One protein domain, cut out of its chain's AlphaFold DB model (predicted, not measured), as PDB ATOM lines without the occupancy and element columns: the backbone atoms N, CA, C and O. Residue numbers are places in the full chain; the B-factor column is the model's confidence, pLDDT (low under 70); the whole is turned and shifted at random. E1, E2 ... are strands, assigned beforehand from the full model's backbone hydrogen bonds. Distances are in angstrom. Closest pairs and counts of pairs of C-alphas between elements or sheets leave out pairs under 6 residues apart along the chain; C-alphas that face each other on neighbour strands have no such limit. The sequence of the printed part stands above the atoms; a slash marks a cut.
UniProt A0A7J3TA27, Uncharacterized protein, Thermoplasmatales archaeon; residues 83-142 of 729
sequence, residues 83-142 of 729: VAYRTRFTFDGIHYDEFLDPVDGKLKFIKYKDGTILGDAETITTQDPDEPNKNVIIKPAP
ATOM      1  N   VAL A  83       5.272  30.161  41.431       83.88
ATOM      2  CA  VAL A  83       5.815  29.106  42.304       83.88
ATOM      3  C   VAL A  83       4.998  27.835  42.121       83.88
ATOM      4  O   VAL A  83       3.779  27.851  42.287       83.88
ATOM      5  N   ALA A  84       5.675  26.731  41.821       87.06
ATOM      6  CA  ALA A  84       5.094  25.399  41.753       87.06
ATOM      7  C   ALA A  84       5.636  24.528  42.893       87.06
ATOM      8  O   ALA A  84       6.808  24.610  43.245       87.06
ATOM      9  N   TYR A  85       4.784  23.670  43.451       90.00
ATOM     10  CA  TYR A  85       5.166  22.726  44.503       90.00
ATOM     11  C   TYR A  85       5.086  21.294  43.989       90.00
ATOM     12  O   TYR A  85       4.091  20.933  43.347       90.00
ATOM     13  N   ARG A  86       6.123  20.493  44.243       90.38
ATOM     14  CA  ARG A  86       6.211  19.089  43.812       90.38
ATOM     15  C   ARG A  86       6.983  18.269  44.838       90.38
ATOM     16  O   ARG A  86       7.986  18.747  45.348       90.38
ATOM     17  N   THR A  87       6.555  17.028  45.054       92.06
ATOM     18  CA  THR A  87       7.351  16.029  45.781       92.06
ATOM     19  C   THR A  87       8.358  15.343  44.873       92.06
ATOM     20  O   THR A  87       9.476  15.061  45.282       92.06
ATOM     21  N   ARG A  88       7.959  15.042  43.633       92.75
ATOM     22  CA  ARG A  88       8.760  14.286  42.667       92.75
ATOM     23  C   ARG A  88       8.511  14.786  41.254       92.75
ATOM     24  O   ARG A  88       7.367  15.094  40.911       92.75
ATOM     25  N   PHE A  89       9.560  14.875  40.441       93.19
ATOM     26  CA  PHE A  89       9.451  15.224  39.024       93.19
ATOM     27  C   PHE A  89      10.738  14.923  38.248       93.19
ATOM     28  O   PHE A  89      11.803  14.696  38.819       93.19
ATOM     29  N   THR A  90      10.629  14.962  36.921       93.50
ATOM     30  CA  THR A  90      11.762  14.874  35.998       93.50
ATOM     31  C   THR A  90      11.853  16.161  35.204       93.50
ATOM     32  O   THR A  90      10.840  16.636  34.689       93.50
ATOM     33  N   PHE A  91      13.059  16.699  35.078       91.50
ATOM     34  CA  PHE A  91      13.342  17.875  34.267       91.50
ATOM     35  C   PHE A  91      14.700  17.701  33.584       91.50
ATOM     36  O   PHE A  91      15.659  17.302  34.241       91.50
ATOM     37  N   ASP A  92      14.762  17.924  32.269       89.50
ATOM     38  CA  ASP A  92      15.956  17.721  31.431       89.50
ATOM     39  C   ASP A  92      16.639  16.351  31.611       89.50
ATOM     40  O   ASP A  92      17.862  16.215  31.607       89.50
ATOM     41  N   GLY A  93      15.828  15.303  31.796       91.56
ATOM     42  CA  GLY A  93      16.318  13.939  32.013       91.56
ATOM     43  C   GLY A  93      17.006  13.718  33.366       91.56
ATOM     44  O   GLY A  93      17.667  12.701  33.527       91.56
ATOM     45  N   ILE A  94      16.867  14.650  34.314       95.94
ATOM     46  CA  ILE A  94      17.309  14.521  35.707       95.94
ATOM     47  C   ILE A  94      16.077  14.355  36.597       95.94
ATOM     48  O   ILE A  94      15.061  15.033  36.412       95.94
ATOM     49  N   HIS A  95      16.175  13.459  37.571       97.06
ATOM     50  CA  HIS A  95      15.116  13.159  38.525       97.06
ATOM     51  C   HIS A  95      15.334  13.912  39.826       97.06
ATOM     52  O   HIS A  95      16.461  14.055  40.303       97.06
ATOM     53  N   TYR A  96      14.227  14.393  40.380       96.88
ATOM     54  CA  TYR A  96      14.178  15.165  41.606       96.88
ATOM     55  C   TYR A  96      13.154  14.532  42.528       96.88
ATOM     56  O   TYR A  96      11.969  14.515  42.191       96.88
ATOM     57  N   ASP A  97      13.603  14.057  43.684       96.19
ATOM     58  CA  ASP A  97      12.729  13.523  44.725       96.19
ATOM     59  C   ASP A  97      12.928  14.303  46.026       96.19
ATOM     60  O   ASP A  97      14.044  14.637  46.420       96.19
ATOM     61  N   GLU A  98      11.832  14.635  46.691       95.19
ATOM     62  CA  GLU A  98      11.843  15.396  47.930       95.19
ATOM     63  C   GLU A  98      12.249  14.520  49.118       95.19
ATOM     64  O   GLU A  98      11.716  13.425  49.301       95.19
ATOM     65  N   PHE A  99      13.150  15.026  49.955       95.12
ATOM     66  CA  PHE A  99      13.558  14.401  51.207       95.12
ATOM     67  C   PHE A  99      13.641  15.436  52.330       95.12
ATOM     68  O   PHE A  99      13.849  16.627  52.088       95.12
ATOM     69  N   LEU A 100      13.498  14.967  53.566       92.38
ATOM     70  CA  LEU A 100      13.679  15.764  54.773       92.38
ATOM     71  C   LEU A 100      15.142  15.697  55.218       92.38
ATOM     72  O   LEU A 100      15.616  14.642  55.659       92.38
ATOM     73  N   ASP A 101      15.856  16.815  55.108       88.56
ATOM     74  CA  ASP A 101      17.245  16.919  55.541       88.56
ATOM     75  C   ASP A 101      17.318  16.898  57.079       88.56
ATOM     76  O   ASP A 101      16.767  17.782  57.738       88.56
ATOM     77  N   PRO A 102      17.969  15.890  57.691       82.62
ATOM     78  CA  PRO A 102      18.055  15.798  59.144       82.62
ATOM     79  C   PRO A 102      18.960  16.869  59.772       82.62
ATOM     80  O   PRO A 102      18.930  17.020  60.990       82.62
ATOM     81  N   VAL A 103      19.786  17.576  58.988       83.25
ATOM     82  CA  VAL A 103      20.735  18.574  59.507       83.25
ATOM     83  C   VAL A 103      20.037  19.887  59.845       83.25
ATOM     84  O   VAL A 103      20.314  20.475  60.888       83.25
ATOM     85  N   ASP A 104      19.149  20.356  58.968       83.69
ATOM     86  CA  ASP A 104      18.450  21.637  59.126       83.69
ATOM     87  C   ASP A 104      16.922  21.508  59.220       83.69
ATOM     88  O   ASP A 104      16.241  22.522  59.376       83.69
ATOM     89  N   GLY A 105      16.384  20.286  59.133       83.50
ATOM     90  CA  GLY A 105      14.949  20.009  59.201       83.50
ATOM     91  C   GLY A 105      14.169  20.484  57.974       83.50
ATOM     92  O   GLY A 105      12.941  20.538  58.017       83.50
ATOM     93  N   LYS A 106      14.844  20.863  56.881       87.38
ATOM     94  CA  LYS A 106      14.184  21.403  55.689       87.38
ATOM     95  C   LYS A 106      13.969  20.336  54.631       87.38
ATOM     96  O   LYS A 106      14.784  19.438  54.428       87.38
ATOM     97  N   LEU A 107      12.871  20.489  53.901       91.75
ATOM     98  CA  LEU A 107      12.617  19.711  52.699       91.75
ATOM     99  C   LEU A 107      13.504  20.229  51.560       91.75
ATOM    100  O   LEU A 107      13.605  21.439  51.341       91.75
ATOM    101  N   LYS A 108      14.159  19.303  50.857       94.81
ATOM    102  CA  LYS A 108      15.053  19.545  49.716       94.81
ATOM    103  C   LYS A 108      14.814  18.479  48.653       94.81
ATOM    104  O   LYS A 108      14.188  17.460  48.920       94.81
ATOM    105  N   PHE A 109      15.341  18.692  47.456       97.12
ATOM    106  CA  PHE A 109      15.359  17.697  46.391       97.12
ATOM    107  C   PHE A 109      16.705  16.990  46.331       97.12
ATOM    108  O   PHE A 109      17.739  17.654  46.246       97.12
ATOM    109  N   ILE A 110      16.689  15.660  46.297       97.31
ATOM    110  CA  ILE A 110      17.823  14.872  45.819       97.31
ATOM    111  C   ILE A 110      17.762  14.832  44.292       97.31
ATOM    112  O   ILE A 110      16.699  14.596  43.719       97.31
ATOM    113  N   LYS A 111      18.890  15.093  43.633       97.19
ATOM    114  CA  LYS A 111      19.039  15.059  42.176       97.19
ATOM    115  C   LYS A 111      19.752  13.784  41.786       97.19
ATOM    116  O   LYS A 111      20.822  13.504  42.328       97.19
ATOM    117  N   TYR A 112      19.222  13.048  40.824       97.69
ATOM    118  CA  TYR A 112      19.865  11.829  40.346       97.69
ATOM    119  C   TYR A 112      19.492  11.509  38.906       97.69
ATOM    120  O   TYR A 112      18.536  12.057  38.352       97.69
ATOM    121  N   LYS A 113      20.279  10.625  38.301       96.69
ATOM    122  CA  LYS A 113      20.051  10.087  36.964       96.69
ATOM    123  C   LYS A 113      20.739   8.732  36.836       96.69
ATOM    124  O   LYS A 113      21.873   8.602  37.298       96.69
ATOM    125  N   ASP A 114      20.077   7.746  36.231       93.94
ATOM    126  CA  ASP A 114      20.659   6.434  35.917       93.94
ATOM    127  C   ASP A 114      21.276   5.732  37.153       93.94
ATOM    128  O   ASP A 114      22.342   5.117  37.086       93.94
ATOM    129  N   GLY A 115      20.640   5.861  38.324       93.56
ATOM    130  CA  GLY A 115      21.155   5.316  39.592       93.56
ATOM    131  C   GLY A 115      22.237   6.146  40.286       93.56
ATOM    132  O   GLY A 115      22.707   5.764  41.354       93.56
ATOM    133  N   THR A 116      22.643   7.287  39.726       96.00
ATOM    134  CA  THR A 116      23.726   8.115  40.276       96.00
ATOM    135  C   THR A 116      23.191   9.414  40.871       96.00
ATOM    136  O   THR A 116      22.532  10.197  40.188       96.00
ATOM    137  N   ILE A 117      23.521   9.681  42.138       97.56
ATOM    138  CA  ILE A 117      23.205  10.946  42.816       97.56
ATOM    139  C   ILE A 117      24.126  12.060  42.297       97.56
ATOM    140  O   ILE A 117      25.348  11.948  42.352       97.56
ATOM    141  N   LEU A 118      23.532  13.164  41.844       96.75
ATOM    142  CA  LEU A 118      24.217  14.343  41.304       96.75
ATOM    143  C   LEU A 118      24.350  15.486  42.328       96.75
ATOM    144  O   LEU A 118      25.092  16.439  42.098       96.75
ATOM    145  N   GLY A 119      23.625  15.413  43.446       95.44
ATOM    146  CA  GLY A 119      23.645  16.399  44.531       95.44
ATOM    147  C   GLY A 119      22.241  16.818  44.953       95.44
ATOM    148  O   GLY A 119      21.268  16.149  44.619       95.44
ATOM    149  N   ASP A 120      22.129  17.950  45.646       95.25
ATOM    150  CA  ASP A 120      20.861  18.416  46.216       95.25
ATOM    151  C   ASP A 120      20.413  19.752  45.595       95.25
ATOM    152  O   ASP A 120      21.209  20.489  44.997       95.25
ATOM    153  N   ALA A 121      19.132  20.093  45.724       93.81
ATOM    154  CA  ALA A 121      18.592  21.433  45.472       93.81
ATOM    155  C   ALA A 121      17.568  21.831  46.530       93.81
ATOM    156  O   ALA A 121      16.684  21.052  46.861       93.81
ATOM    157  N   GLU A 122      17.602  23.090  46.959       92.19
ATOM    158  CA  GLU A 122      16.491  23.681  47.714       92.19
ATOM    159  C   GLU A 122      15.341  24.098  46.791       92.19
ATOM    160  O   GLU A 122      14.173  23.973  47.146       92.19
ATOM    161  N   THR A 123      15.664  24.594  45.595       92.38
ATOM    162  CA  THR A 123      14.702  25.011  44.571       92.38
ATOM    163  C   THR A 123      15.277  24.792  43.176       92.38
ATOM    164  O   THR A 123      16.495  24.700  42.999       92.38
ATOM    165  N   ILE A 124      14.395  24.721  42.179       91.31
ATOM    166  CA  ILE A 124      14.754  24.655  40.757       91.31
ATOM    167  C   ILE A 124      13.990  25.746  40.020       91.31
ATOM    168  O   ILE A 124      12.803  25.934  40.263       91.31
ATOM    169  N   THR A 125      14.661  26.462  39.125       88.06
ATOM    170  CA  THR A 125      14.033  27.494  38.296       88.06
ATOM    171  C   THR A 125      13.994  27.005  36.858       88.06
ATOM    172  O   THR A 125      15.028  26.636  36.310       88.06
ATOM    173  N   THR A 126      12.809  27.016  36.257       85.56
ATOM    174  CA  THR A 126      12.581  26.704  34.840       85.56
ATOM    175  C   THR A 126      11.802  27.837  34.183       85.56
ATOM    176  O   THR A 126      11.186  28.639  34.876       85.56
ATOM    177  N   GLN A 127      11.811  27.913  32.857       82.81
ATOM    178  CA  GLN A 127      10.922  28.806  32.115       82.81
ATOM    179  C   GLN A 127       9.523  28.195  32.010       82.81
ATOM    180  O   GLN A 127       9.377  26.970  31.960       82.81
ATOM    181  N   ASP A 128       8.502  29.046  32.010       76.75
ATOM    182  CA  ASP A 128       7.132  28.649  31.712       76.75
ATOM    183  C   ASP A 128       7.043  28.261  30.220       76.75
ATOM    184  O   ASP A 128       7.459  29.049  29.365       76.75
ATOM    185  N   PRO A 129       6.560  27.052  29.879       75.56
ATOM    186  CA  PRO A 129       6.487  26.602  28.491       75.56
ATOM    187  C   PRO A 129       5.536  27.445  27.632       75.56
ATOM    188  O   PRO A 129       5.783  27.593  26.434       75.56
ATOM    189  N   ASP A 130       4.483  28.012  28.225       77.12
ATOM    190  CA  ASP A 130       3.522  28.864  27.520       77.12
ATOM    191  C   ASP A 130       3.975  30.335  27.517       77.12
ATOM    192  O   ASP A 130       3.599  31.115  26.637       77.12
ATOM    193  N   GLU A 131       4.828  30.714  28.473       77.94
ATOM    194  CA  GLU A 131       5.375  32.062  28.618       77.94
ATOM    195  C   GLU A 131       6.900  32.049  28.879       77.94
ATOM    196  O   GLU A 131       7.332  32.294  30.003       77.94
ATOM    197  N   PRO A 132       7.758  31.867  27.854       74.50
ATOM    198  CA  PRO A 132       9.203  31.628  28.028       74.50
ATOM    199  C   PRO A 132       9.977  32.716  28.791       74.50
ATOM    200  O   PRO A 132      11.056  32.470  29.329       74.50
ATOM    201  N   ASN A 133       9.431  33.933  28.847       75.31
ATOM    202  CA  ASN A 133      10.011  35.054  29.589       75.31
ATOM    203  C   ASN A 133       9.690  35.008  31.094       75.31
ATOM    204  O   ASN A 133      10.284  35.758  31.866       75.31
ATOM    205  N   LYS A 134       8.764  34.146  31.527       79.38
ATOM    206  CA  LYS A 134       8.408  33.953  32.932       79.38
ATOM    207  C   LYS A 134       9.147  32.757  33.505       79.38
ATOM    208  O   LYS A 134       9.071  31.643  32.997       79.38
ATOM    209  N   ASN A 135       9.813  32.986  34.628       82.94
ATOM    210  CA  ASN A 135      10.432  31.920  35.400       82.94
ATOM    211  C   ASN A 135       9.421  31.307  36.382       82.94
ATOM    212  O   ASN A 135       8.748  32.017  37.135       82.94
ATOM    213  N   VAL A 136       9.376  29.979  36.407       86.50
ATOM    214  CA  VAL A 136       8.674  29.154  37.386       86.50
ATOM    215  C   VAL A 136       9.692  28.590  38.374       86.50
ATOM    216  O   VAL A 136      10.629  27.890  37.989       86.50
ATOM    217  N   ILE A 137       9.501  28.869  39.661       89.94
ATOM    218  CA  ILE A 137      10.313  28.306  40.742       89.94
ATOM    219  C   ILE A 137       9.595  27.080  41.296       89.94
ATOM    220  O   ILE A 137       8.512  27.185  41.871       89.94
ATOM    221  N   ILE A 138      10.221  25.922  41.159       91.38
ATOM    222  CA  ILE A 138       9.774  24.664  41.740       91.38
ATOM    223  C   ILE A 138      10.363  24.538  43.143       91.38
ATOM    224  O   ILE A 138      11.579  24.634  43.335       91.38
ATOM    225  N   LYS A 139       9.485  24.333  44.124       92.06
ATOM    226  CA  LYS A 139       9.827  24.160  45.536       92.06
ATOM    227  C   LYS A 139       9.337  22.809  46.076       92.06
ATOM    228  O   LYS A 139       8.330  22.295  45.575       92.06
ATOM    229  N   PRO A 140      10.005  22.279  47.114       90.50
ATOM    230  CA  PRO A 140       9.540  21.126  47.881       90.50
ATOM    231  C   PRO A 140       8.110  21.358  48.403       90.50
ATOM    232  O   PRO A 140       7.745  22.496  48.733       90.50
ATOM    233  N   ALA A 141       7.265  20.325  48.392       86.94
ATOM    234  CA  ALA A 141       5.862  20.447  48.756       86.94
ATOM    235  C   ALA A 141       5.714  20.731  50.263       86.94
ATOM    236  O   ALA A 141       6.217  19.984  51.095       86.94
ATOM    237  N   PRO A 142       4.986  21.790  50.664       80.50
ATOM    238  CA  PRO A 142       4.863  22.124  52.076       80.50
ATOM    239  C   PRO A 142       4.102  21.028  52.825       80.50
ATOM    240  O   PRO A 142       3.187  20.426  52.264       80.50
TER     241      PRO A 142
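This is residues 83 to 142 of the 729 residues of an uncharacterized protein of Thermoplasmatales archaeon (UniProt A0A7J3TA27). A strongly twisted four-stranded antiparallel sheet, E2 E3 E4 E5, and a smaller three-stranded sheet, E1 E7 E6, make a small, loosely formed sandwich, partly face to face, with their strands crossed at 73 degrees. The chain passes between the sheets at the links E1 to E2 and E5 to E6. The printed part has 60 residues with seven named strands, E1 to E7 in order, and no named helix: the class is all strand. The smaller sheet is mixed. The whole is only just compact, close to loose, with a radius of gyration of the C-alphas of 12.1 A, and flat, spanning 36 by 27 by 14 A.

In the larger sheet, E3 is residues 94 to 100, 19.4 A long, and E4 residues 107 to 113, 19.9 A; E2 is residues 88 to 91 and E5 residues 116 to 121, 15.2 A. In the other, E7 is residues 135 to 140, 16.5 A, E1 residues 83 to 86 and E6 residues 124 to 127. E1 begins at C-alpha 83 (5.815, 29.106, 42.304); E7 ends at C-alpha 140 (9.540, 21.126, 47.881).

E2 E3 E4 E5 form a meander, each strand the antiparallel neighbour of the one before: N 89 and O 96 are 3.0 A apart, N 110 and O 97 2.8 A, N 118 and O 111 2.8 A, within hydrogen-bond range. E5 runs on into E6 at 85 degrees. E6 and E7 form an antiparallel hairpin, with N 136 and O 126 at 2.7 A. E1 and E7 are parallel, with N 139 and O 84 at 2.8 A. Between the sheets, the closest C-alphas of E4 and E7 are those of Leu 107 and Pro 140, 5.9 A apart. E2 and E6 are apart.

The two C-alphas farthest apart, Val 103 and Asp 130, are 37.8 A apart. The printed part has no cut and no long link. Mean pLDDT of the printed part is 89.6; no printed residue is under 70.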